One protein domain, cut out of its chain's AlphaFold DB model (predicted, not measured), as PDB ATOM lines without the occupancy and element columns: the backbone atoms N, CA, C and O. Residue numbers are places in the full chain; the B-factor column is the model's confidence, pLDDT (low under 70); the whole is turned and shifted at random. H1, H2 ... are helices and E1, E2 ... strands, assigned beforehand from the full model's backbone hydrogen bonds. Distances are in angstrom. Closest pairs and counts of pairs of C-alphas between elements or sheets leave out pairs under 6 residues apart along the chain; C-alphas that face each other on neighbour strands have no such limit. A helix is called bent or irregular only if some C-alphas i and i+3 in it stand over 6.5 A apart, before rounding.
ATOM      1  N   VAL A  40     118.110 144.226 151.133       93.62
ATOM      2  CA  VAL A  40     117.892 142.923 150.527       93.62
ATOM      3  C   VAL A  40     116.462 142.502 150.821       93.62
ATOM      4  O   VAL A  40     116.044 142.434 151.980       93.62
ATOM      5  N   PHE A  41     115.720 142.195 149.765       94.25
ATOM      6  CA  PHE A  41     114.422 141.543 149.858       94.25
ATOM      7  C   PHE A  41     114.512 140.154 149.248       94.25
ATOM      8  O   PHE A  41     115.057 139.969 148.163       94.25
ATOM      9  N   VAL A  42     113.970 139.177 149.961       94.88
ATOM     10  CA  VAL A  42     113.943 137.786 149.518       94.88
ATOM     11  C   VAL A  42     112.594 137.531 148.872       94.88
ATOM     12  O   VAL A  42     111.566 137.789 149.500       94.88
ATOM     13  N   ASN A  43     112.594 137.061 147.624       94.81
ATOM     14  CA  ASN A  43     111.373 136.740 146.876       94.81
ATOM     15  C   ASN A  43     110.358 137.900 146.866       94.81
ATOM     16  O   ASN A  43     109.153 137.683 146.960       94.81
ATOM     17  N   PHE A  44     110.858 139.140 146.791       92.62
ATOM     18  CA  PHE A  44     110.062 140.374 146.747       92.62
ATOM     19  C   PHE A  44     109.154 140.644 147.964       92.62
ATOM     20  O   PHE A  44     108.282 141.518 147.905       92.62
ATOM     21  N   ASP A  45     109.382 139.962 149.091       92.25
ATOM     22  CA  ASP A  45     108.696 140.242 150.352       92.25
ATOM     23  C   ASP A  45     109.297 141.481 151.035       92.25
ATOM     24  O   ASP A  45     110.380 141.443 151.624       92.25
ATOM     25  N   LEU A  46     108.567 142.599 150.994       89.69
ATOM     26  CA  LEU A  46     108.989 143.859 151.606       89.69
ATOM     27  C   LEU A  46     108.764 143.896 153.123       89.69
ATOM     28  O   LEU A  46     109.230 144.836 153.779       89.69
ATOM     29  N   SER A  47     108.017 142.933 153.675       87.50
ATOM     30  CA  SER A  47     107.646 142.891 155.094       87.50
ATOM     31  C   SER A  47     108.801 142.477 156.004       87.50
ATOM     32  O   SER A  47     108.812 142.840 157.181       87.50
ATOM     33  N   ARG A  48     109.792 141.773 155.449       88.31
ATOM     34  CA  ARG A  48     110.985 141.289 156.148       88.31
ATOM     35  C   ARG A  48     112.237 141.871 155.496       88.31
ATOM     36  O   ARG A  48     112.962 141.140 154.822       88.31
ATOM     37  N   PRO A  49     112.481 143.189 155.644       90.75
ATOM     38  CA  PRO A  49     113.696 143.785 155.117       90.75
ATOM     39  C   PRO A  49     114.905 143.100 155.748       90.75
ATOM     40  O   PRO A  49     114.938 142.881 156.959       90.75
ATOM     41  N   ARG A  50     115.890 142.783 154.918       94.06
ATOM     42  CA  ARG A  50     117.213 142.317 155.328       94.06
ATOM     43  C   ARG A  50     118.243 143.312 154.815       94.06
ATOM     44  O   ARG A  50     117.919 144.176 153.994       94.06
ATOM     45  N   LYS A  60     132.568 156.641 153.142       51.12
ATOM     46  CA  LYS A  60     132.760 157.950 153.782       51.12
ATOM     47  C   LYS A  60     133.268 158.997 152.787       51.12
ATOM     48  O   LYS A  60     132.702 160.086 152.730       51.12
ATOM     49  N   ASP A  61     134.215 158.633 151.923       47.09
ATOM     50  CA  ASP A  61     134.752 159.526 150.881       47.09
ATOM     51  C   ASP A  61     133.732 159.875 149.779       47.09
ATOM     52  O   ASP A  61     133.809 160.929 149.161       47.09
ATOM     53  N   LEU A  62     132.733 159.017 149.539       46.47
ATOM     54  CA  LEU A  62     131.657 159.277 148.572       46.47
ATOM     55  C   LEU A  62     130.526 160.124 149.164       46.47
ATOM     56  O   LEU A  62     129.874 160.870 148.437       46.47
ATOM     57  N   SER A  63     130.277 160.008 150.473       47.16
ATOM     58  CA  SER A  63     129.327 160.874 151.179       47.16
ATOM     59  C   SER A  63     129.828 162.320 151.282       47.16
ATOM     60  O   SER A  63     129.041 163.246 151.089       47.16
ATOM     61  N   SER A  64     131.138 162.522 151.470       47.97
ATOM     62  CA  SER A  64     131.750 163.852 151.553       47.97
ATOM     63  C   SER A  64     131.779 164.590 150.209       47.97
ATOM     64  O   SER A  64     131.658 165.811 150.193       47.97
ATOM     65  N   GLU A  65     131.851 163.884 149.075       41.66
ATOM     66  CA  GLU A  65     131.710 164.493 147.740       41.66
ATOM     67  C   GLU A  65     130.276 164.972 147.443       41.66
ATOM     68  O   GLU A  65     130.081 165.895 146.654       41.66
ATOM     69  N   ILE A  66     129.260 164.379 148.078       45.03
ATOM     70  CA  ILE A  66     127.844 164.710 147.841       45.03
ATOM     71  C   ILE A  66     127.409 165.937 148.640       45.03
ATOM     72  O   ILE A  66     126.645 166.747 148.116       45.03
ATOM     73  N   ASP A  67     127.947 166.132 149.845       43.09
ATOM     74  CA  ASP A  67     127.718 167.353 150.630       43.09
ATOM     75  C   ASP A  67     128.286 168.616 149.946       43.09
ATOM     76  O   ASP A  67     127.885 169.736 150.266       43.09
ATOM     77  N   VAL A  68     129.177 168.453 148.960       40.38
ATOM     78  CA  VAL A  68     129.776 169.554 148.187       40.38
ATOM     79  C   VAL A  68     128.947 169.915 146.942       40.38
ATOM     80  O   VAL A  68     129.033 171.046 146.457       40.38
ATOM     81  N   VAL A  69     128.067 169.030 146.448       40.34
ATOM     82  CA  VAL A  69     127.195 169.315 145.289       40.34
ATOM     83  C   VAL A  69     125.915 170.042 145.738       40.34
ATOM     84  O   VAL A  69     124.802 169.531 145.681       40.34
ATOM     85  N   SER A  70     126.137 171.299 146.130       39.06
ATOM     86  CA  SER A  70     125.232 172.456 146.160       39.06
ATOM     87  C   SER A  70     124.024 172.443 147.127       39.06
ATOM     88  O   SER A  70     122.933 171.985 146.779       39.06
ATOM     89  N   PRO A  71     124.164 173.107 148.294       41.88
ATOM     90  CA  PRO A  71     123.054 173.522 149.163       41.88
ATOM     91  C   PRO A  71     122.080 174.533 148.526       41.88
ATOM     92  O   PRO A  71     121.022 174.796 149.091       41.88
ATOM     93  N   ASP A  72     122.418 175.121 147.374       43.75
ATOM     94  CA  ASP A  72     121.743 176.325 146.868       43.75
ATOM     95  C   ASP A  72     120.531 176.050 145.961       43.75
ATOM     96  O   ASP A  72     119.767 176.968 145.670       43.75
ATOM     97  N   ASN A  73     120.295 174.797 145.555       42.72
ATOM     98  CA  ASN A  73     119.180 174.435 144.662       42.72
ATOM     99  C   ASN A  73     118.060 173.620 145.327       42.72
ATOM    100  O   ASN A  73     117.134 173.176 144.648       42.72
ATOM    101  N   TRP A  74     118.132 173.391 146.636       42.81
ATOM    102  CA  TRP A  74     117.173 172.540 147.336       42.81
ATOM    103  C   TRP A  74     116.189 173.421 148.098       42.81
ATOM    104  O   TRP A  74     116.575 174.329 148.838       42.81
ATOM    105  N   SER A  75     114.891 173.181 147.898       43.53
ATOM    106  CA  SER A  75     113.875 173.931 148.624       43.53
ATOM    107  C   SER A  75     114.062 173.688 150.127       43.53
ATOM    108  O   SER A  75     114.345 172.574 150.574       43.53
ATOM    109  N   LYS A  76     113.897 174.730 150.950       42.78
ATOM    110  CA  LYS A  76     113.986 174.617 152.420       42.78
ATOM    111  C   LYS A  76     113.002 173.589 153.008       42.78
ATOM    112  O   LYS A  76     113.185 173.161 154.149       42.78
ATOM    113  N   ASP A  77     111.995 173.174 152.241       41.44
ATOM    114  CA  ASP A  77     111.027 172.148 152.622       41.44
ATOM    115  C   ASP A  77     111.546 170.716 152.403       41.44
ATOM    116  O   ASP A  77     111.252 169.841 153.223       41.44
ATOM    117  N   ASP A  78     112.418 170.484 151.415       39.78
ATOM    118  CA  ASP A  78     113.061 169.179 151.204       39.78
ATOM    119  C   ASP A  78     114.001 168.828 152.365       39.78
ATOM    120  O   ASP A  78     113.959 167.718 152.903       39.78
ATOM    121  N   HIS A  79     114.765 169.806 152.863       37.50
ATOM    122  CA  HIS A  79     115.614 169.632 154.048       37.50
ATOM    123  C   HIS A  79     114.818 169.244 155.304       37.50
ATOM    124  O   HIS A  79     115.314 168.502 156.158       37.50
ATOM    125  N   LYS A  80     113.564 169.699 155.418       37.16
ATOM    126  CA  LYS A  80     112.694 169.431 156.573       37.16
ATOM    127  C   LYS A  80     112.118 168.015 156.571       37.16
ATOM    128  O   LYS A  80     111.893 167.469 157.652       37.16
ATOM    129  N   TYR A  81     111.907 167.414 155.400       39.12
ATOM    130  CA  TYR A  81     111.514 166.005 155.277       39.12
ATOM    131  C   TYR A  81     112.703 165.052 155.458       39.12
ATOM    132  O   TYR A  81     112.542 163.996 156.072       39.12
ATOM    133  N   ILE A  82     113.897 165.457 155.013       42.75
ATOM    134  CA  ILE A  82     115.140 164.674 155.098       42.75
ATOM    135  C   ILE A  82     115.640 164.556 156.550       42.75
ATOM    136  O   ILE A  82     115.928 163.458 157.014       42.75
ATOM    137  N   TYR A  83     115.648 165.648 157.320       36.34
ATOM    138  CA  TYR A  83     116.110 165.630 158.719       36.34
ATOM    139  C   TYR A  83     115.079 165.114 159.736       36.34
ATOM    140  O   TYR A  83     115.423 164.836 160.885       36.34
ATOM    141  N   ARG A  84     113.795 164.997 159.367       39.09
ATOM    142  CA  ARG A  84     112.756 164.555 160.316       39.09
ATOM    143  C   ARG A  84     112.682 163.041 160.504       39.09
ATOM    144  O   ARG A  84     112.126 162.621 161.516       39.09
ATOM    145  N   ARG A  85     113.231 162.225 159.593       40.69
ATOM    146  CA  ARG A  85     113.231 160.753 159.737       40.69
ATOM    147  C   ARG A  85     114.485 160.178 160.400       40.69
ATOM    148  O   ARG A  85     114.406 159.080 160.931       40.69
ATOM    149  N   SER A  86     115.584 160.925 160.474       42.81
ATOM    150  CA  SER A  86     116.867 160.494 161.056       42.81
ATOM    151  C   SER A  86     116.999 160.721 162.572       42.81
ATOM    152  O   SER A  86     118.097 160.694 163.115       42.81
ATOM    153  N   ALA A 131     120.410 128.970 146.768       92.50
ATOM    154  CA  ALA A 131     120.053 128.063 145.682       92.50
ATOM    155  C   ALA A 131     118.610 128.231 145.176       92.50
ATOM    156  O   ALA A 131     118.324 127.849 144.045       92.50
ATOM    157  N   THR A 132     117.694 128.751 146.000       94.25
ATOM    158  CA  THR A 132     116.257 128.800 145.664       94.25
ATOM    159  C   THR A 132     115.671 130.198 145.690       94.25
ATOM    160  O   THR A 132     114.733 130.470 144.950       94.25
ATOM    161  N   ASP A 133     116.185 131.070 146.552       96.31
ATOM    162  CA  ASP A 133     115.633 132.404 146.729       96.31
ATOM    163  C   ASP A 133     116.149 133.367 145.661       96.31
ATOM    164  O   ASP A 133     117.316 133.323 145.269       96.31
ATOM    165  N   THR A 134     115.284 134.291 145.251       95.94
ATOM    166  CA  THR A 134     115.670 135.452 144.449       95.94
ATOM    167  C   THR A 134     116.017 136.609 145.373       95.94
ATOM    168  O   THR A 134     115.177 137.076 146.153       95.94
ATOM    169  N   LEU A 135     117.258 137.093 145.273       95.50
ATOM    170  CA  LEU A 135     117.715 138.265 146.013       95.50
ATOM    171  C   LEU A 135     117.400 139.542 145.243       95.50
ATOM    172  O   LEU A 135     118.085 139.871 144.280       95.50
ATOM    173  N   TYR A 136     116.390 140.281 145.694       93.62
ATOM    174  CA  TYR A 136     116.071 141.601 145.167       93.62
ATOM    175  C   TYR A 136     116.855 142.689 145.899       93.62
ATOM    176  O   TYR A 136     116.664 142.912 147.099       93.62
ATOM    177  N   LEU A 137     117.730 143.371 145.156       91.44
ATOM    178  CA  LEU A 137     118.567 144.467 145.634       91.44
ATOM    179  C   LEU A 137     118.080 145.801 145.038       91.44
ATOM    180  O   LEU A 137     118.514 146.184 143.949       91.44
ATOM    181  N   PRO A 138     117.203 146.541 145.740       85.94
ATOM    182  CA  PRO A 138     116.751 147.858 145.290       85.94
ATOM    183  C   PRO A 138     117.818 148.955 145.442       85.94
ATOM    184  O   PRO A 138     117.660 150.049 144.900       85.94
ATOM    185  N   GLY A 139     118.894 148.687 146.191       84.69
ATOM    186  CA  GLY A 139     119.978 149.627 146.469       84.69
ATOM    187  C   GLY A 139     120.197 149.853 147.967       84.69
ATOM    188  O   GLY A 139     119.965 148.962 148.784       84.69
ATOM    189  N   LEU A 140     120.674 151.046 148.330       81.62
ATOM    190  CA  LEU A 140     120.939 151.425 149.724       81.62
ATOM    191  C   LEU A 140     119.657 151.849 150.456       81.62
ATOM    192  O   LEU A 140     118.770 152.455 149.860       81.62
ATOM    193  N   ALA A 141     119.590 151.586 151.762       76.06
ATOM    194  CA  ALA A 141     118.460 151.929 152.627       76.06
ATOM    195  C   ALA A 141     118.226 153.438 152.755       76.06
ATOM    196  O   ALA A 141     117.089 153.905 152.753       76.06
ATOM    197  N   TYR A 142     119.315 154.197 152.866       65.00
ATOM    198  CA  TYR A 142     119.277 155.637 153.068       65.00
ATOM    199  C   TYR A 142     120.501 156.264 152.406       65.00
ATOM    200  O   TYR A 142     121.526 156.470 153.046       65.00
ATOM    201  N   LEU A 143     120.417 156.486 151.093       57.59
ATOM    202  CA  LEU A 143     121.305 157.367 150.332       57.59
ATOM    203  C   LEU A 143     120.768 157.525 148.908       57.59
ATOM    204  O   LEU A 143     120.448 156.544 148.244       57.59
ATOM    205  N   ARG A 144     120.764 158.766 148.406       52.44
ATOM    206  CA  ARG A 144     120.528 159.078 146.980       52.44
ATOM    207  C   ARG A 144     121.718 158.689 146.082       52.44
ATOM    208  O   ARG A 144     121.679 158.891 144.872       52.44
ATOM    209  N   SER A 145     122.801 158.159 146.659       59.59
ATOM    210  CA  SER A 145     124.027 157.816 145.932       59.59
ATOM    211  C   SER A 145     123.985 156.394 145.389       59.59
ATOM    212  O   SER A 145     124.597 155.475 145.934       59.59
ATOM    213  N   HIS A 146     123.311 156.209 144.256       67.88
ATOM    214  CA  HIS A 146     123.375 154.950 143.510       67.88
ATOM    215  C   HIS A 146     124.814 154.573 143.136       67.88
ATOM    216  O   HIS A 146     125.142 153.393 143.104       67.88
ATOM    217  N   LYS A 147     125.709 155.557 142.964       71.12
ATOM    218  CA  LYS A 147     127.146 155.339 142.730       71.12
ATOM    219  C   LYS A 147     127.796 154.451 143.795       71.12
ATOM    220  O   LYS A 147     128.642 153.631 143.464       71.12
ATOM    221  N   SER A 148     127.374 154.584 145.048       75.12
ATOM    222  CA  SER A 148     127.905 153.803 146.166       75.12
ATOM    223  C   SER A 148     127.501 152.331 146.087       75.12
ATOM    224  O   SER A 148     128.341 151.448 146.243       75.12
ATOM    225  N   PHE A 149     126.236 152.061 145.754       80.69
ATOM    226  CA  PHE A 149     125.750 150.701 145.511       80.69
ATOM    227  C   PHE A 149     126.454 150.045 144.315       80.69
ATOM    228  O   PHE A 149     126.860 148.890 144.381       80.69
ATOM    229  N   ILE A 150     126.661 150.808 143.242       78.19
ATOM    230  CA  ILE A 150     127.399 150.380 142.045       78.19
ATOM    231  C   ILE A 150     128.854 150.059 142.395       78.19
ATOM    232  O   ILE A 150     129.354 148.988 142.064       78.19
ATOM    233  N   LYS A 151     129.533 150.943 143.131       77.94
ATOM    234  CA  LYS A 151     130.894 150.687 143.608       77.94
ATOM    235  C   LYS A 151     130.952 149.395 144.424       77.94
ATOM    236  O   LYS A 151     131.781 148.551 144.115       77.94
ATOM    237  N   TRP A 152     130.029 149.200 145.366       83.88
ATOM    238  CA  TRP A 152     129.937 147.973 146.165       83.88
ATOM    239  C   TRP A 152     129.695 146.706 145.321       83.88
ATOM    240  O   TRP A 152     130.305 145.661 145.572       83.88
ATOM    241  N   LEU A 153     128.827 146.783 144.305       84.06
ATOM    242  CA  LEU A 153     128.571 145.671 143.384       84.06
ATOM    243  C   LEU A 153     129.844 145.268 142.629       84.06
ATOM    244  O   LEU A 153     130.128 144.077 142.499       84.06
ATOM    245  N   ALA A 154     130.610 146.247 142.142       79.81
ATOM    246  CA  ALA A 154     131.823 146.031 141.351       79.81
ATOM    247  C   ALA A 154     133.104 145.854 142.163       79.81
ATOM    248  O   ALA A 154     134.138 145.493 141.594       79.81
ATOM    249  N   GLU A 155     133.066 146.108 143.464       79.94
ATOM    250  CA  GLU A 155     134.245 146.016 144.303       79.94
ATOM    251  C   GLU A 155     134.801 144.595 144.292       79.94
ATOM    252  O   GLU A 155     134.078 143.602 144.442       79.94
ATOM    253  N   LYS A 156     136.112 144.499 144.065       79.25
ATOM    254  CA  LYS A 156     136.822 143.230 144.130       79.25
ATOM    255  C   LYS A 156     137.021 142.890 145.601       79.25
ATOM    256  O   LYS A 156     137.797 143.548 146.283       79.25
ATOM    257  N   ARG A 157     136.361 141.833 146.059       78.81
ATOM    258  CA  ARG A 157     136.527 141.318 147.420       78.81
ATOM    259  C   ARG A 157     137.748 140.406 147.489       78.81
ATOM    260  O   ARG A 157     137.909 139.538 146.631       78.81
ATOM    261  N   GLU A 158     138.596 140.589 148.500       78.25
ATOM    262  CA  GLU A 158     139.699 139.657 148.780       78.25
ATOM    263  C   GLU A 158     139.163 138.293 149.223       78.25
ATOM    264  O   GLU A 158     139.635 137.256 148.757       78.25
ATOM    265  N   ARG A 159     138.112 138.301 150.055       79.38
ATOM    266  CA  ARG A 159     137.338 137.111 150.419       79.38
ATOM    267  C   ARG A 159     135.900 137.265 149.939       79.38
ATOM    268  O   ARG A 159     135.240 138.226 150.335       79.38
ATOM    269  N   PRO A 160     135.381 136.369 149.087       81.44
ATOM    270  CA  PRO A 160     134.052 136.578 148.536       81.44
ATOM    271  C   PRO A 160     132.965 136.246 149.567       81.44
ATOM    272  O   PRO A 160     133.084 135.268 150.303       81.44
ATOM    273  N   HIS A 161     131.886 137.033 149.585       86.62
ATOM    274  CA  HIS A 161     130.792 136.897 150.549       86.62
ATOM    275  C   HIS A 161     130.115 135.515 150.434       86.62
ATOM    276  O   HIS A 161     129.597 135.193 149.359       86.62
ATOM    277  N   PRO A 162     130.029 134.710 151.511       85.56
ATOM    278  CA  PRO A 162     129.601 133.307 151.433       85.56
ATOM    279  C   PRO A 162     128.190 133.141 150.848       85.56
ATOM    280  O   PRO A 162     127.973 132.311 149.968       85.56
ATOM    281  N   GLY A 163     127.250 134.006 151.240       88.75
ATOM    282  CA  GLY A 163     125.886 134.001 150.699       88.75
ATOM    283  C   GLY A 163     125.745 134.475 149.249       88.75
ATOM    284  O   GLY A 163     124.734 134.167 148.628       88.75
ATOM    285  N   LEU A 164     126.727 135.207 148.702       90.88
ATOM    286  CA  LEU A 164     126.706 135.669 147.305       90.88
ATOM    287  C   LEU A 164     127.453 134.701 146.380       90.88
ATOM    288  O   LEU A 164     127.080 134.563 145.218       90.88
ATOM    289  N   GLN A 165     128.456 133.977 146.899       90.06
ATOM    290  CA  GLN A 165     129.198 132.969 146.135       90.06
ATOM    291  C   GLN A 165     128.281 131.909 145.523       90.06
ATOM    292  O   GLN A 165     128.451 131.537 144.366       90.06
ATOM    293  N   SER A 166     127.308 131.445 146.303       91.56
ATOM    294  CA  SER A 166     126.397 130.371 145.898       91.56
ATOM    295  C   SER A 166     125.076 130.886 145.323       91.56
ATOM    296  O   SER A 166     124.177 130.085 145.089       91.56
ATOM    297  N   LEU A 167     124.923 132.206 145.155       94.69
ATOM    298  CA  LEU A 167     123.658 132.809 144.746       94.69
ATOM    299  C   LEU A 167     123.353 132.502 143.279       94.69
ATOM    300  O   LEU A 167     124.120 132.881 142.394       94.69
ATOM    301  N   VAL A 168     122.206 131.868 143.042       96.19
ATOM    302  CA  VAL A 168     121.751 131.460 141.706       96.19
ATOM    303  C   VAL A 168     120.880 132.531 141.044       96.19
ATOM    304  O   VAL A 168     121.034 132.771 139.845       96.19
ATOM    305  N   ASN A 169     120.022 133.205 141.820       96.88
ATOM    306  CA  ASN A 169     119.020 134.151 141.320       96.88
ATOM    307  C   ASN A 169     119.232 135.551 141.918       96.88
ATOM    308  O   ASN A 169     119.103 135.754 143.131       96.88
ATOM    309  N   LEU A 170     119.521 136.531 141.063       95.62
ATOM    310  CA  LEU A 170     119.706 137.927 141.453       95.62
ATOM    311  C   LEU A 170     118.702 138.814 140.729       95.62
ATOM    312  O   LEU A 170     118.519 138.708 139.522       95.62
ATOM    313  N   ALA A 171     118.110 139.737 141.473       94.38
ATOM    314  CA  ALA A 171     117.161 140.711 140.981       94.38
ATOM    315  C   ALA A 171     117.685 142.129 141.244       94.38
ATOM    316  O   ALA A 171     117.899 142.516 142.394       94.38
ATOM    317  N   LEU A 172     117.871 142.918 140.185       90.81
ATOM    318  CA  LEU A 172     118.360 144.298 140.268       90.81
ATOM    319  C   LEU A 172     117.326 145.279 139.726       90.81
ATOM    320  O   LEU A 172     116.638 145.005 138.744       90.81
ATOM    321  N   THR A 173     117.236 146.460 140.331       86.56
ATOM    322  CA  THR A 173     116.381 147.529 139.809       86.56
ATOM    323  C   THR A 173     117.020 148.195 138.588       86.56
ATOM    324  O   THR A 173     118.103 148.774 138.674       86.56
ATOM    325  N   LEU A 174     116.305 148.182 137.462       80.81
ATOM    326  CA  LEU A 174     116.525 149.073 136.330       80.81
ATOM    327  C   LEU A 174     115.825 150.397 136.596       80.81
ATOM    328  O   LEU A 174     114.595 150.494 136.620       80.81
ATOM    329  N   ASN A 175     116.617 151.444 136.759       70.44
ATOM    330  CA  ASN A 175     116.087 152.789 136.856       70.44
ATOM    331  C   ASN A 175     116.914 153.727 135.963       70.44
ATOM    332  O   ASN A 175     118.135 153.764 136.089       70.44
ATOM    333  N   PRO A 176     116.293 154.468 135.031       58.88
ATOM    334  CA  PRO A 176     117.006 155.329 134.082       58.88
ATOM    335  C   PRO A 176     117.810 156.446 134.747       58.88
ATOM    336  O   PRO A 176     118.805 156.889 134.190       58.88
ATOM    337  N   LEU A 177     117.415 156.883 135.948       55.34
ATOM    338  CA  LEU A 177     118.191 157.843 136.738       55.34
ATOM    339  C   LEU A 177     119.425 157.200 137.388       55.34
ATOM    340  O   LEU A 177     120.212 157.883 138.042       55.34
ATOM    341  N   PHE A 178     119.576 155.881 137.268       60.31
ATOM    342  CA  PHE A 178     120.638 155.126 137.901       60.31
ATOM    343  C   PHE A 178     121.708 154.815 136.871       60.31
ATOM    344  O   PHE A 178     121.435 154.295 135.787       60.31
ATOM    345  N   MET A 179     122.950 155.015 137.306       57.03
ATOM    346  CA  MET A 179     124.140 154.617 136.566       57.03
ATOM    347  C   MET A 179     124.096 153.144 136.154       57.03
ATOM    348  O   MET A 179     124.664 152.828 135.131       57.03
ATOM    349  N   LEU A 180     123.408 152.250 136.886       62.94
ATOM    350  CA  LEU A 180     123.311 150.834 136.503       62.94
ATOM    351  C   LEU A 180     122.738 150.673 135.090       62.94
ATOM    352  O   LEU A 180     123.262 149.884 134.324       62.94
ATOM    353  N   THR A 181     121.699 151.426 134.731       60.84
ATOM    354  CA  THR A 181     120.993 151.293 133.445       60.84
ATOM    355  C   THR A 181     121.809 151.885 132.300       60.84
ATOM    356  O   THR A 181     121.905 151.272 131.243       60.84
ATOM    357  N   THR A 182     122.446 153.039 132.530       59.59
ATOM    358  CA  THR A 182     123.359 153.671 131.561       59.59
ATOM    359  C   THR A 182     124.659 152.892 131.399       59.59
ATOM    360  O   THR A 182     125.247 152.871 130.327       59.59
ATOM    361  N   GLN A 183     125.093 152.205 132.451       61.94
ATOM    362  CA  GLN A 183     126.214 151.285 132.409       61.94
ATOM    363  C   GLN A 183     125.807 149.998 131.668       61.94
ATOM    364  O   GLN A 183     126.523 149.562 130.773       61.94
ATOM    365  N   LEU A 184     124.659 149.397 131.991       61.38
ATOM    366  CA  LEU A 184     124.238 148.084 131.480       61.38
ATOM    367  C   LEU A 184     123.794 148.089 130.019       61.38
ATOM    368  O   LEU A 184     123.618 147.023 129.446       61.38
ATOM    369  N   ILE A 185     123.557 149.242 129.408       63.94
ATOM    370  CA  ILE A 185     123.005 149.314 128.058       63.94
ATOM    371  C   ILE A 185     123.948 150.193 127.220       63.94
ATOM    372  O   ILE A 185     124.014 151.397 127.452       63.94
ATOM    373  N   PRO A 186     124.679 149.622 126.241       57.09
ATOM    374  CA  PRO A 186     125.701 150.346 125.485       57.09
ATOM    375  C   PRO A 186     125.129 151.441 124.581       57.09
ATOM    376  O   PRO A 186     125.814 152.408 124.306       57.09
ATOM    377  N   ASP A 187     123.864 151.324 124.159       56.56
ATOM    378  CA  ASP A 187     123.195 152.293 123.272       56.56
ATOM    379  C   ASP A 187     122.957 153.677 123.955       56.56
ATOM    380  O   ASP A 187     122.286 154.544 123.393       56.56
ATOM    381  N   PHE A 188     123.492 153.906 125.166       58.22
ATOM    382  CA  PHE A 188     123.467 155.168 125.922       58.22
ATOM    383  C   PHE A 188     124.659 156.100 125.631       58.22
ATOM    384  O   PHE A 188     125.090 156.845 126.510       58.22
ATOM    385  N   ASP A 189     125.140 156.113 124.386       46.38
ATOM    386  CA  ASP A 189     126.311 156.848 123.860       46.38
ATOM    387  C   ASP A 189     126.275 158.400 123.973       46.38
ATOM    388  O   ASP A 189     127.050 159.087 123.320       46.38
ATOM    389  N   ASN A 190     125.405 159.001 124.793       43.38
ATOM    390  CA  ASN A 190     125.292 160.463 124.946       43.38
ATOM    391  C   ASN A 190     125.772 161.005 126.303       43.38
ATOM    392  O   ASN A 190     125.488 162.156 126.638       43.38
ATOM    393  N   VAL A 191     126.475 160.205 127.106       45.28
ATOM    394  CA  VAL A 191     127.106 160.703 128.336       45.28
ATOM    395  C   VAL A 191     128.616 160.553 128.192       45.28
ATOM    396  O   VAL A 191     129.190 159.546 128.591       45.28
ATOM    397  N   ASP A 192     129.239 161.583 127.617       41.47
ATOM    398  CA  ASP A 192     130.685 161.736 127.365       41.47
ATOM    399  C   ASP A 192     131.588 161.652 128.615       41.47
ATOM    400  O   ASP A 192     132.792 161.857 128.520       41.47
ATOM    401  N   ASP A 193     131.065 161.313 129.792       42.41
ATOM    402  CA  ASP A 193     131.848 161.279 131.017       42.41
ATOM    403  C   ASP A 193     131.486 160.072 131.890       42.41
ATOM    404  O   ASP A 193     130.396 159.947 132.449       42.41
ATOM    405  N   VAL A 194     132.499 159.224 132.088       44.25
ATOM    406  CA  VAL A 194     132.576 158.178 133.116       44.25
ATOM    407  C   VAL A 194     131.740 156.919 132.832       44.25
ATOM    408  O   VAL A 194     130.889 156.507 133.621       44.25
ATOM    409  N   HIS A 195     132.100 156.185 131.776       46.59
ATOM    410  CA  HIS A 195     132.110 154.724 131.883       46.59
ATOM    411  C   HIS A 195     133.384 154.336 132.645       46.59
ATOM    412  O   HIS A 195     134.461 154.327 132.046       46.59
ATOM    413  N   PRO A 196     133.340 154.011 133.953       47.88
ATOM    414  CA  PRO A 196     134.484 153.367 134.560       47.88
ATOM    415  C   PRO A 196     134.573 151.998 133.888       47.88
ATOM    416  O   PRO A 196     133.829 151.081 134.233       47.88
ATOM    417  N   ALA A 197     135.482 151.857 132.923       45.34
ATOM    418  CA  ALA A 197     135.763 150.612 132.208       45.34
ATOM    419  C   ALA A 197     136.047 149.420 133.157       45.34
ATOM    420  O   ALA A 197     136.097 148.270 132.729       45.34
ATOM    421  N   GLY A 198     136.210 149.676 134.461       51.75
ATOM    422  CA  GLY A 198     136.304 148.678 135.519       51.75
ATOM    423  C   GLY A 198     134.979 148.088 136.029       51.75
ATOM    424  O   GLY A 198     135.013 146.933 136.435       51.75
ATOM    425  N   PHE A 199     133.835 148.796 136.003       59.66
ATOM    426  CA  PHE A 199     132.591 148.316 136.650       59.66
ATOM    427  C   PHE A 199     132.085 147.000 136.042       59.66
ATOM    428  O   PHE A 199     131.840 146.027 136.757       59.66
ATOM    429  N   PHE A 200     131.985 146.939 134.710       54.69
ATOM    430  CA  PHE A 200     131.487 145.745 134.017       54.69
ATOM    431  C   PHE A 200     132.389 144.534 134.138       54.69
ATOM    432  O   PHE A 200     131.913 143.404 134.202       54.69
ATOM    433  N   ASN A 201     133.692 144.769 134.217       57.34
ATOM    434  CA  ASN A 201     134.671 143.696 134.203       57.34
ATOM    435  C   ASN A 201     134.798 142.973 135.557       57.34
ATOM    436  O   ASN A 201     135.455 141.926 135.629       57.34
ATOM    437  N   SER A 202     134.205 143.503 136.636       69.44
ATOM    438  CA  SER A 202     134.437 142.996 137.992       69.44
ATOM    439  C   SER A 202     133.198 142.538 138.755       69.44
ATOM    440  O   SER A 202     133.330 141.589 139.526       69.44
ATOM    441  N   TRP A 203     132.011 143.125 138.564       81.44
ATOM    442  CA  TRP A 203     130.892 142.853 139.482       81.44
ATOM    443  C   TRP A 203     130.389 141.402 139.430       81.44
ATOM    444  O   TRP A 203     130.142 140.800 140.473       81.44
ATOM    445  N   LEU A 204     130.344 140.785 138.243       85.31
ATOM    446  CA  LEU A 204     129.948 139.376 138.070       85.31
ATOM    447  C   LEU A 204     130.872 138.385 138.791       85.31
ATOM    448  O   LEU A 204     130.472 137.250 139.063       85.31
ATOM    449  N   ARG A 205     132.103 138.798 139.127       85.25
ATOM    450  CA  ARG A 205     133.044 137.977 139.909       85.25
ATOM    451  C   ARG A 205     132.560 137.765 141.341       85.25
ATOM    452  O   ARG A 205     132.955 136.791 141.967       85.25
ATOM    453  N   ASN A 206     131.694 138.650 141.836       87.00
ATOM    454  CA  ASN A 206     131.093 138.543 143.162       87.00
ATOM    455  C   ASN A 206     129.922 137.550 143.214       87.00
ATOM    456  O   ASN A 206     129.494 137.181 144.303       87.00
ATOM    457  N   PHE A 207     129.446 137.084 142.055       91.12
ATOM    458  CA  PHE A 207     128.314 136.166 141.927       91.12
ATOM    459  C   PHE A 207     128.681 134.980 141.024       91.12
ATOM    460  O   PHE A 207     128.127 134.869 139.935       91.12
ATOM    461  N   PRO A 208     129.648 134.116 141.389       90.56
ATOM    462  CA  PRO A 208     130.159 133.054 140.518       90.56
ATOM    463  C   PRO A 208     129.127 131.973 140.159       90.56
ATOM    464  O   PRO A 208     129.223 131.406 139.074       90.56
ATOM    465  N   ALA A 209     128.133 131.719 141.015       93.56
ATOM    466  CA  ALA A 209     127.073 130.734 140.771       93.56
ATOM    467  C   ALA A 209     125.818 131.304 140.082       93.56
ATOM    468  O   ALA A 209     124.847 130.572 139.910       93.56
ATOM    469  N   LEU A 210     125.826 132.586 139.689       94.44
ATOM    470  CA  LEU A 210     124.652 133.239 139.104       94.44
ATOM    471  C   LEU A 210     124.219 132.544 137.810       94.44
ATOM    472  O   LEU A 210     125.032 132.429 136.889       94.44
ATOM    473  N   GLN A 211     122.945 132.150 137.755       95.56
ATOM    474  CA  GLN A 211     122.285 131.555 136.589       95.56
ATOM    475  C   GLN A 211     121.135 132.420 136.072       95.56
ATOM    476  O   GLN A 211     120.843 132.361 134.883       95.56
ATOM    477  N   MET A 212     120.501 133.230 136.926       95.88
ATOM    478  CA  MET A 212     119.376 134.086 136.549       95.88
ATOM    479  C   MET A 212     119.603 135.518 137.030       95.88
ATOM    480  O   MET A 212     119.863 135.753 138.214       95.88
ATOM    481  N   LEU A 213     119.518 136.467 136.100       94.44
ATOM    482  CA  LEU A 213     119.592 137.898 136.354       94.44
ATOM    483  C   LEU A 213     118.283 138.552 135.918       94.44
ATOM    484  O   LEU A 213     118.075 138.854 134.743       94.44
ATOM    485  N   ASP A 214     117.438 138.830 136.895       94.38
ATOM    486  CA  ASP A 214     116.191 139.530 136.667       94.38
ATOM    487  C   ASP A 214     116.383 141.039 136.828       94.38
ATOM    488  O   ASP A 214     116.996 141.538 137.779       94.38
ATOM    489  N   LEU A 215     115.804 141.789 135.905       91.94
ATOM    490  CA  LEU A 215     115.975 143.223 135.800       91.94
ATOM    491  C   LEU A 215     114.630 143.926 135.917       91.94
ATOM    492  O   LEU A 215     113.749 143.789 135.073       91.94
ATOM    493  N   TYR A 216     114.468 144.711 136.972       90.50
ATOM    494  CA  TYR A 216     113.167 145.214 137.383       90.50
ATOM    495  C   TYR A 216     113.005 146.699 137.152       90.50
ATOM    496  O   TYR A 216     113.669 147.521 137.778       90.50
ATOM    497  N   ILE A 217     112.035 147.057 136.328       87.38
ATOM    498  CA  ILE A 217     111.586 148.430 136.172       87.38
ATOM    499  C   ILE A 217     110.632 148.731 137.322       87.38
ATOM    500  O   ILE A 217     109.565 148.121 137.433       87.38
ATOM    501  N   ASP A 218     110.998 149.702 138.155       84.12
ATOM    502  CA  ASP A 218     110.139 150.203 139.222       84.12
ATOM    503  C   ASP A 218     109.513 151.552 138.816       84.12
ATOM    504  O   ASP A 218     110.100 152.630 139.001       84.12
ATOM    505  N   PRO A 219     108.326 151.548 138.180       74.00
ATOM    506  CA  PRO A 219     107.708 152.777 137.717       74.00
ATOM    507  C   PRO A 219     107.308 153.709 138.869       74.00
ATOM    508  O   PRO A 219     107.345 154.927 138.686       74.00
ATOM    509  N   LEU A 220     106.967 153.156 140.034       76.88
ATOM    510  CA  LEU A 220     106.304 153.875 141.124       76.88
ATOM    511  C   LEU A 220     107.147 153.966 142.406       76.88
ATOM    512  O   LEU A 220     106.625 154.411 143.426       76.88
ATOM    513  N   GLY A 221     108.409 153.526 142.380       77.88
ATOM    514  CA  GLY A 221     109.249 153.458 143.582       77.88
ATOM    515  C   GLY A 221     108.691 152.476 144.616       77.88
ATOM    516  O   GLY A 221     108.746 152.718 145.821       77.88
ATOM    517  N   LEU A 222     108.081 151.379 144.160       79.50
ATOM    518  CA  LEU A 222     107.482 150.362 145.015       79.50
ATOM    519  C   LEU A 222     108.508 149.687 145.935       79.50
ATOM    520  O   LEU A 222     108.144 149.317 147.050       79.50
ATOM    521  N   GLY A 223     109.774 149.579 145.522       75.69
ATOM    522  CA  GLY A 223     110.870 149.069 146.352       75.69
ATOM    523  C   GLY A 223     111.118 149.888 147.626       75.69
ATOM    524  O   GLY A 223     111.594 149.351 148.627       75.69
ATOM    525  N   GLU A 224     110.722 151.163 147.640       75.69
ATOM    526  CA  GLU A 224     110.851 152.047 148.806       75.69
ATOM    527  C   GLU A 224     109.715 151.856 149.827       75.69
ATOM    528  O   GLU A 224     109.800 152.329 150.968       75.69
ATOM    529  N   ARG A 225     108.643 151.134 149.469       79.88
ATOM    530  CA  ARG A 225     107.510 150.895 150.374       79.88
ATOM    531  C   ARG A 225     107.940 150.058 151.569       79.88
ATOM    532  O   ARG A 225     108.679 149.089 151.431       79.88
ATOM    533  N   ARG A 226     107.412 150.393 152.753       77.44
ATOM    534  CA  ARG A 226     107.764 149.730 154.024       77.44
ATOM    535  C   ARG A 226     107.230 148.303 154.165       77.44
ATOM    536  O   ARG A 226     107.781 147.551 154.961       77.44
ATOM    537  N   ARG A 227     106.141 147.958 153.474       82.38
ATOM    538  CA  ARG A 227     105.419 146.681 153.603       82.38
ATOM    539  C   ARG A 227     104.794 146.279 152.266       82.38
ATOM    540  O   ARG A 227     104.642 147.124 151.385       82.38
ATOM    541  N   GLY A 228     104.376 145.019 152.182       85.38
ATOM    542  CA  GLY A 228     103.702 144.426 151.028       85.38
ATOM    543  C   GLY A 228     104.572 143.392 150.322       85.38
ATOM    544  O   GLY A 228     105.699 143.128 150.737       85.38
ATOM    545  N   CYS A 229     104.036 142.824 149.253       88.56
ATOM    546  CA  CYS A 229     104.772 141.967 148.337       88.56
ATOM    547  C   CYS A 229     104.783 142.627 146.956       88.56
ATOM    548  O   CYS A 229     103.767 143.199 146.532       88.56
ATOM    549  N   LEU A 230     105.928 142.588 146.275       89.25
ATOM    550  CA  LEU A 230     105.997 142.986 144.872       89.25
ATOM    551  C   LEU A 230     105.824 141.755 143.995       89.25
ATOM    552  O   LEU A 230     106.353 140.689 144.287       89.25
ATOM    553  N   VAL A 231     105.082 141.922 142.908       90.19
ATOM    554  CA  VAL A 231     104.882 140.867 141.922       90.19
ATOM    555  C   VAL A 231     105.579 141.289 140.636       90.19
ATOM    556  O   VAL A 231     105.281 142.374 140.117       90.19
ATOM    557  N   PRO A 232     106.501 140.460 140.128       91.81
ATOM    558  CA  PRO A 232     107.130 140.689 138.844       91.81
ATOM    559  C   PRO A 232     106.133 140.395 137.714       91.81
ATOM    560  O   PRO A 232     105.493 139.345 137.695       91.81
ATOM    561  N   PHE A 233     105.986 141.318 136.761       92.44
ATOM    562  CA  PHE A 233     105.187 141.103 135.551       92.44
ATOM    563  C   PHE A 233     106.048 141.235 134.305       92.44
ATOM    564  O   PHE A 233     106.825 142.183 134.180       92.44
ATOM    565  N   LYS A 234     105.874 140.308 133.359       92.62
ATOM    566  CA  LYS A 234     106.556 140.381 132.068       92.62
ATOM    567  C   LYS A 234     106.007 141.580 131.277       92.62
ATOM    568  O   LYS A 234     104.792 141.650 131.070       92.62
ATOM    569  N   PRO A 235     106.851 142.548 130.883       90.81
ATOM    570  CA  PRO A 235     106.407 143.707 130.132       90.81
ATOM    571  C   PRO A 235     105.997 143.308 128.717       90.81
ATOM    572  O   PRO A 235     106.469 142.319 128.156       90.81
ATOM    573  N   LEU A 236     105.145 144.134 128.111       91.81
ATOM    574  CA  LEU A 236     104.973 144.114 126.664       91.81
ATOM    575  C   LEU A 236     106.272 144.579 126.000       91.81
ATOM    576  O   LEU A 236     106.904 145.519 126.483       91.81
ATOM    577  N   ASP A 237     106.631 143.979 124.864       93.31
ATOM    578  CA  ASP A 237     107.845 144.342 124.129       93.31
ATOM    579  C   ASP A 237     107.663 145.615 123.280       93.31
ATOM    580  O   ASP A 237     107.746 145.619 122.049       93.31
ATOM    581  N   ILE A 238     107.348 146.717 123.955       91.44
ATOM    582  CA  ILE A 238     107.126 148.037 123.367       91.44
ATOM    583  C   ILE A 238     108.149 149.041 123.909       91.44
ATOM    584  O   ILE A 238     108.674 148.845 125.005       91.44
ATOM    585  N   PRO A 239     108.446 150.125 123.170       87.81
ATOM    586  CA  PRO A 239     109.312 151.196 123.653       87.81
ATOM    587  C   PRO A 239     108.851 151.743 125.007       87.81
ATOM    588  O   PRO A 239     107.701 152.159 125.155       87.81
ATOM    589  N   MET A 240     109.750 151.771 125.993       83.38
ATOM    590  CA  MET A 240     109.449 152.280 127.332       83.38
ATOM    591  C   MET A 240     110.166 153.605 127.579       83.38
ATOM    592  O   MET A 240     111.393 153.659 127.536       83.38
ATOM    593  N   MET A 241     109.434 154.670 127.927       79.19
ATOM    594  CA  MET A 241     110.054 155.977 128.215       79.19
ATOM    595  C   MET A 241     111.091 155.902 129.345       79.19
ATOM    596  O   MET A 241     112.149 156.516 129.253       79.19
ATOM    597  N   LYS A 242     110.827 155.096 130.385       76.12
ATOM    598  CA  LYS A 242     111.781 154.854 131.481       76.12
ATOM    599  C   LYS A 242     113.035 154.080 131.056       76.12
ATOM    600  O   LYS A 242     113.952 153.963 131.848       76.12
ATOM    601  N   LEU A 243     113.091 153.546 129.845       77.50
ATOM    602  CA  LEU A 243     114.286 152.928 129.273       77.50
ATOM    603  C   LEU A 243     114.729 153.700 128.027       77.50
ATOM    604  O   LEU A 243     115.246 153.106 127.089       77.50
ATOM    605  N   TYR A 244     114.473 155.014 127.985       77.62
ATOM    606  CA  TYR A 244     114.806 155.889 126.857       77.62
ATOM    607  C   TYR A 244     114.281 155.365 125.512       77.62
ATOM    608  O   TYR A 244     114.945 155.431 124.483       77.62
ATOM    609  N   ASN A 245     113.054 154.842 125.530       83.25
ATOM    610  CA  ASN A 245     112.364 154.247 124.386       83.25
ATOM    611  C   ASN A 245     112.977 152.937 123.867       83.25
ATOM    612  O   ASN A 245     112.584 152.459 122.802       83.25
ATOM    613  N   LEU A 246     113.870 152.300 124.626       84.38
ATOM    614  CA  LEU A 246     114.260 150.922 124.357       84.38
ATOM    615  C   LEU A 246     113.115 149.965 124.690       84.38
ATOM    616  O   LEU A 246     112.289 150.214 125.574       84.38
ATOM    617  N   ARG A 247     113.076 148.861 123.946       90.44
ATOM    618  CA  ARG A 247     112.185 147.733 124.215       90.44
ATOM    619  C   ARG A 247     112.835 146.790 125.236       90.44
ATOM    620  O   ARG A 247     114.058 146.640 125.179       90.44
ATOM    621  N   PRO A 248     112.061 146.127 126.111       91.06
ATOM    622  CA  PRO A 248     112.576 145.108 127.026       91.06
ATOM    623  C   PRO A 248     113.484 144.072 126.350       91.06
ATOM    624  O   PRO A 248     114.608 143.883 126.804       91.06
ATOM    625  N   SER A 249     113.083 143.512 125.203       91.94
ATOM    626  CA  SER A 249     113.891 142.521 124.470       91.94
ATOM    627  C   SER A 249     115.240 143.068 124.003       91.94
ATOM    628  O   SER A 249     116.245 142.360 123.963       91.94
ATOM    629  N   ARG A 250     115.300 144.358 123.650       88.25
ATOM    630  CA  ARG A 250     116.555 145.021 123.278       88.25
ATOM    631  C   ARG A 250     117.466 145.179 124.491       88.25
ATOM    632  O   ARG A 250     118.669 144.983 124.355       88.25
ATOM    633  N   VAL A 251     116.902 145.498 125.655       87.31
ATOM    634  CA  VAL A 251     117.650 145.586 126.915       87.31
ATOM    635  C   VAL A 251     118.213 144.223 127.314       87.31
ATOM    636  O   VAL A 251     119.410 144.131 127.567       87.31
ATOM    637  N   GLU A 252     117.394 143.169 127.290       91.00
ATOM    638  CA  GLU A 252     117.816 141.788 127.575       91.00
ATOM    639  C   GLU A 252     118.997 141.376 126.687       91.00
ATOM    640  O   GLU A 252     120.048 140.984 127.189       91.00
ATOM    641  N   ASN A 253     118.863 141.560 125.368       89.00
ATOM    642  CA  ASN A 253     119.914 141.227 124.406       89.00
ATOM    643  C   ASN A 253     121.197 142.042 124.621       89.00
ATOM    644  O   ASN A 253     122.295 141.490 124.587       89.00
ATOM    645  N   ASN A 254     121.077 143.352 124.849       85.25
ATOM    646  CA  ASN A 254     122.234 144.220 125.063       85.25
ATOM    647  C   ASN A 254     123.014 143.817 126.320       85.25
ATOM    648  O   ASN A 254     124.243 143.763 126.291       85.25
ATOM    649  N   ILE A 255     122.305 143.494 127.402       84.75
ATOM    650  CA  ILE A 255     122.930 143.066 128.653       84.75
ATOM    651  C   ILE A 255     123.529 141.670 128.491       84.75
ATOM    652  O   ILE A 255     124.651 141.459 128.937       84.75
ATOM    653  N   ALA A 256     122.856 140.744 127.805       88.12
ATOM    654  CA  ALA A 256     123.385 139.403 127.559       88.12
ATOM    655  C   ALA A 256     124.716 139.458 126.799       88.12
ATOM    656  O   ALA A 256     125.697 138.856 127.233       88.12
ATOM    657  N   LEU A 257     124.788 140.272 125.739       84.44
ATOM    658  CA  LEU A 257     126.018 140.501 124.973       84.44
ATOM    659  C   LEU A 257     127.128 141.150 125.809       84.44
ATOM    660  O   LEU A 257     128.310 140.883 125.591       84.44
ATOM    661  N   LEU A 258     126.783 142.040 126.742       80.19
ATOM    662  CA  LEU A 258     127.761 142.642 127.650       80.19
ATOM    663  C   LEU A 258     128.272 141.639 128.680       80.19
ATOM    664  O   LEU A 258     129.475 141.564 128.920       80.19
ATOM    665  N   VAL A 259     127.373 140.856 129.269       84.25
ATOM    666  CA  VAL A 259     127.717 139.817 130.237       84.25
ATOM    667  C   VAL A 259     128.623 138.777 129.582       84.25
ATOM    668  O   VAL A 259     129.673 138.471 130.137       84.25
ATOM    669  N   GLU A 260     128.300 138.325 128.371       86.25
ATOM    670  CA  GLU A 260     129.130 137.401 127.591       86.25
ATOM    671  C   GLU A 260     130.572 137.904 127.414       86.25
ATOM    672  O   GLU A 260     131.522 137.148 127.608       86.25
ATOM    673  N   LYS A 261     130.760 139.201 127.138       82.06
ATOM    674  CA  LYS A 261     132.094 139.814 126.990       82.06
ATOM    675  C   LYS A 261     132.892 139.874 128.294       82.06
ATOM    676  O   LYS A 261     134.120 139.902 128.251       82.06
ATOM    677  N   CYS A 262     132.213 139.947 129.437       77.69
ATOM    678  CA  CYS A 262     132.833 140.136 130.749       77.69
ATOM    679  C   CYS A 262     132.972 138.834 131.552       77.69
ATOM    680  O   CYS A 262     133.609 138.833 132.611       77.69
ATOM    681  N   LEU A 263     132.380 137.735 131.083       81.50
ATOM    682  CA  LEU A 263     132.417 136.462 131.787       81.50
ATOM    683  C   LEU A 263     133.808 135.810 131.726       81.50
ATOM    684  O   LEU A 263     134.463 135.808 130.682       81.50
ATOM    685  N   PRO A 264     134.273 135.214 132.838       76.56
ATOM    686  CA  PRO A 264     135.432 134.331 132.811       76.56
ATOM    687  C   PRO A 264     135.222 133.166 131.834       76.56
ATOM    688  O   PRO A 264     134.105 132.670 131.682       76.56
ATOM    689  N   GLN A 265     136.306 132.690 131.213       76.19
ATOM    690  CA  GLN A 265     136.261 131.533 130.313       76.19
ATOM    691  C   GLN A 265     135.605 130.318 130.988       76.19
ATOM    692  O   GLN A 265     135.927 129.987 132.128       76.19
ATOM    693  N   GLY A 266     134.714 129.640 130.259       78.19
ATOM    694  CA  GLY A 266     134.033 128.425 130.720       78.19
ATOM    695  C   GLY A 266     132.775 128.664 131.556       78.19
ATOM    696  O   GLY A 266     132.197 127.698 132.048       78.19
ATOM    697  N   ARG A 267     132.339 129.918 131.715       85.94
ATOM    698  CA  ARG A 267     131.097 130.256 132.409       85.94
ATOM    699  C   ARG A 267     129.984 130.600 131.421       85.94
ATOM    700  O   ARG A 267     130.207 131.352 130.478       85.94
ATOM    701  N   GLU A 268     128.794 130.062 131.665       89.88
ATOM    702  CA  GLU A 268     127.604 130.355 130.865       89.88
ATOM    703  C   GLU A 268     127.027 131.734 131.199       89.88
ATOM    704  O   GLU A 268     127.127 132.222 132.331       89.88
ATOM    705  N   VAL A 269     126.422 132.362 130.190       90.62
ATOM    706  CA  VAL A 269     125.681 133.613 130.354       90.62
ATOM    707  C   VAL A 269     124.438 133.322 131.197       90.62
ATOM    708  O   VAL A 269     123.665 132.441 130.817       90.62
ATOM    709  N   PRO A 270     124.224 134.021 132.330       92.94
ATOM    710  CA  PRO A 270     122.992 133.882 133.086       92.94
ATOM    711  C   PRO A 270     121.805 134.273 132.208       92.94
ATOM    712  O   PRO A 270     121.901 135.175 131.378       92.94
ATOM    713  N   PHE A 271     120.674 133.615 132.414       95.25
ATOM    714  CA  PHE A 271     119.431 133.982 131.767       95.25
ATOM    715  C   PHE A 271     118.997 135.371 132.243       95.25
ATOM    716  O   PHE A 271     118.969 135.634 133.447       95.25
ATOM    717  N   ILE A 272     118.716 136.265 131.295       93.56
ATOM    718  CA  ILE A 272     118.413 137.671 131.569       93.56
ATOM    719  C   ILE A 272     116.975 137.949 131.167       93.56
ATOM    720  O   ILE A 272     116.626 137.791 129.999       93.56
ATOM    721  N   GLU A 273     116.171 138.412 132.119       94.81
ATOM    722  CA  GLU A 273     114.796 138.834 131.862       94.81
ATOM    723  C   GLU A 273     114.526 140.218 132.431       94.81
ATOM    724  O   GLU A 273     115.008 140.589 133.503       94.81
ATOM    725  N   VAL A 274     113.713 140.986 131.711       92.94
ATOM    726  CA  VAL A 274     113.216 142.277 132.171       92.94
ATOM    727  C   VAL A 274     111.775 142.138 132.642       92.94
ATOM    728  O   VAL A 274     110.919 141.565 131.972       92.94
ATOM    729  N   PHE A 275     111.483 142.742 133.785       93.75
ATOM    730  CA  PHE A 275     110.179 142.734 134.429       93.75
ATOM    731  C   PHE A 275     109.757 144.140 134.847       93.75
ATOM    732  O   PHE A 275     110.575 145.037 135.046       93.75
ATOM    733  N   VAL A 276     108.456 144.331 135.044       90.88
ATOM    734  CA  VAL A 276     107.884 145.524 135.675       90.88
ATOM    735  C   VAL A 276     107.347 145.137 137.043       90.88
ATOM    736  O   VAL A 276     106.560 144.196 137.167       90.88
ATOM    737  N   LEU A 277     107.753 145.877 138.073       89.69
ATOM    738  CA  LEU A 277     107.260 145.659 139.427       89.69
ATOM    739  C   LEU A 277     105.857 146.238 139.589       89.69
ATOM    740  O   LEU A 277     105.589 147.394 139.257       89.69
ATOM    741  N   CYS A 278     104.978 145.426 140.164       87.38
ATOM    742  CA  CYS A 278     103.633 145.812 140.562       87.38
ATOM    743  C   CYS A 278     103.395 145.443 142.029       87.38
ATOM    744  O   CYS A 278     104.054 144.566 142.581       87.38
ATOM    745  N   LEU A 279     102.429 146.102 142.669       81.75
ATOM    746  CA  LEU A 279     102.021 145.748 144.027       81.75
ATOM    747  C   LEU A 279     101.075 144.544 143.998       81.75
ATOM    748  O   LEU A 279     100.079 144.570 143.266       81.75
ATOM    749  N   ASP A 280     101.310 143.550 144.853       79.06
ATOM    750  CA  ASP A 280     100.283 142.555 145.139       79.06
ATOM    751  C   ASP A 280      99.141 143.192 145.946       79.06
ATOM    752  O   ASP A 280      99.257 143.474 147.141       79.06
TER     753      ASP A 280
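AT A GLANCE: This is residues 40 to 50, 60 to 86 and 131 to 280 of the 292 residues of an uncharacterized protein of Oidiodendron maius Zn (UniProt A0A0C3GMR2). A six-stranded sheet, strongly twisted and curled like part of a barrel, has helices H3, H5 and H7 over one face, and H6 packs on H3 and H7. The stretch with H1 and H2 reaches away from this body, and its residues 72 to 78 and 80 to 85 stick out. The printed part has 188 residues with seven named helices and six named strands, in the order E1 H1 H2 E2 H3 H4 E3 H5 H6 E4 E5 H7 E6; the class is mixed, helices and strands. The sheet runs E1 E2 E3 E4 E6 E5 and is mixed; the whole is compact, with a radius of gyration of the C-alphas of 17.3 A and spans of 54 by 39 by 39 A.

HOW THE PARTS SIT: E1, residues 40 to 42, is an edge strand, antiparallel to E2, residues 134 to 140, with N 41 and O 136 within hydrogen-bond range at 2.9 A. H1, residues 60 to 66, and H2, residues 76 to 85, are apart and not on the sheet. H3, residues 146 to 154, is on the sheet; the closest C-alphas of E2 and H3, Gly 139 and Phe 149, are 5.9 A apart. H4, residues 162 to 165, is not on the sheet. E3, residues 169 to 174, is parallel to E2, with N 171 and O 135 at 2.8 A. H5, residues 179 to 184, is on the sheet. H6, residues 199 to 206, touches H3 at a steep tilt of 59 degrees, with the closest C-alphas, Ala 154 and Trp 203, 3.8 A apart. E4, residues 212 to 217, is parallel to E3, with N 174 and O 216 at 2.7 A. E2, H3 H4, E3 and E3, H5 H6, E4 are strand-helix-strand units, parallel neighbour strands with helices between, each with a right-handed crossover. H7, residues 248 to 262, lies over E6, residues 271 to 279, at a height over the sheet of 9.1 A. H3, H5 and H7 make two layers with the sheet, helices on one face. E6 bends by 50 degrees at residue 274; it is parallel to E4, with N 215 and O 273 at 2.8 A, and antiparallel to E5, residues 230 to 233, with N 276 and O 233 at 2.8 A. Every O i to N i+4 pair is within hydrogen-bond range in H3, H5 and H7; H2 has 3 of 6, H1 1 of 3 with 2 of 4 O i to N i+3 pairs, H6 1 of 4 with 3 of 5, and H4 is too short.

IN THESE COORDINATES: E1 begins at C-alpha 40, (117.892, 142.923, 150.527). E2 is 17.6 A long, H7 21.2 A and E6 24.3 A, ending at C-alpha 279, (102.021, 145.748, 144.027). H6 is irregular, with C-alphas 201 and 204 7.5 A apart.

THE WHOLE: The two C-alphas farthest apart, Lys 76 and Gly 266, are 54.8 A apart. Residues 51 to 59 and 87 to 130 are not printed, with C-alpha gaps of 22.1 A from 50 to 60 and 36.0 A from 86 to 131. The links H5 to H6, E4 to E5 and E5 to H7 are long. The pLDDT is under 70 in residues 60 to 86, 142 to 146 and 176 to 202.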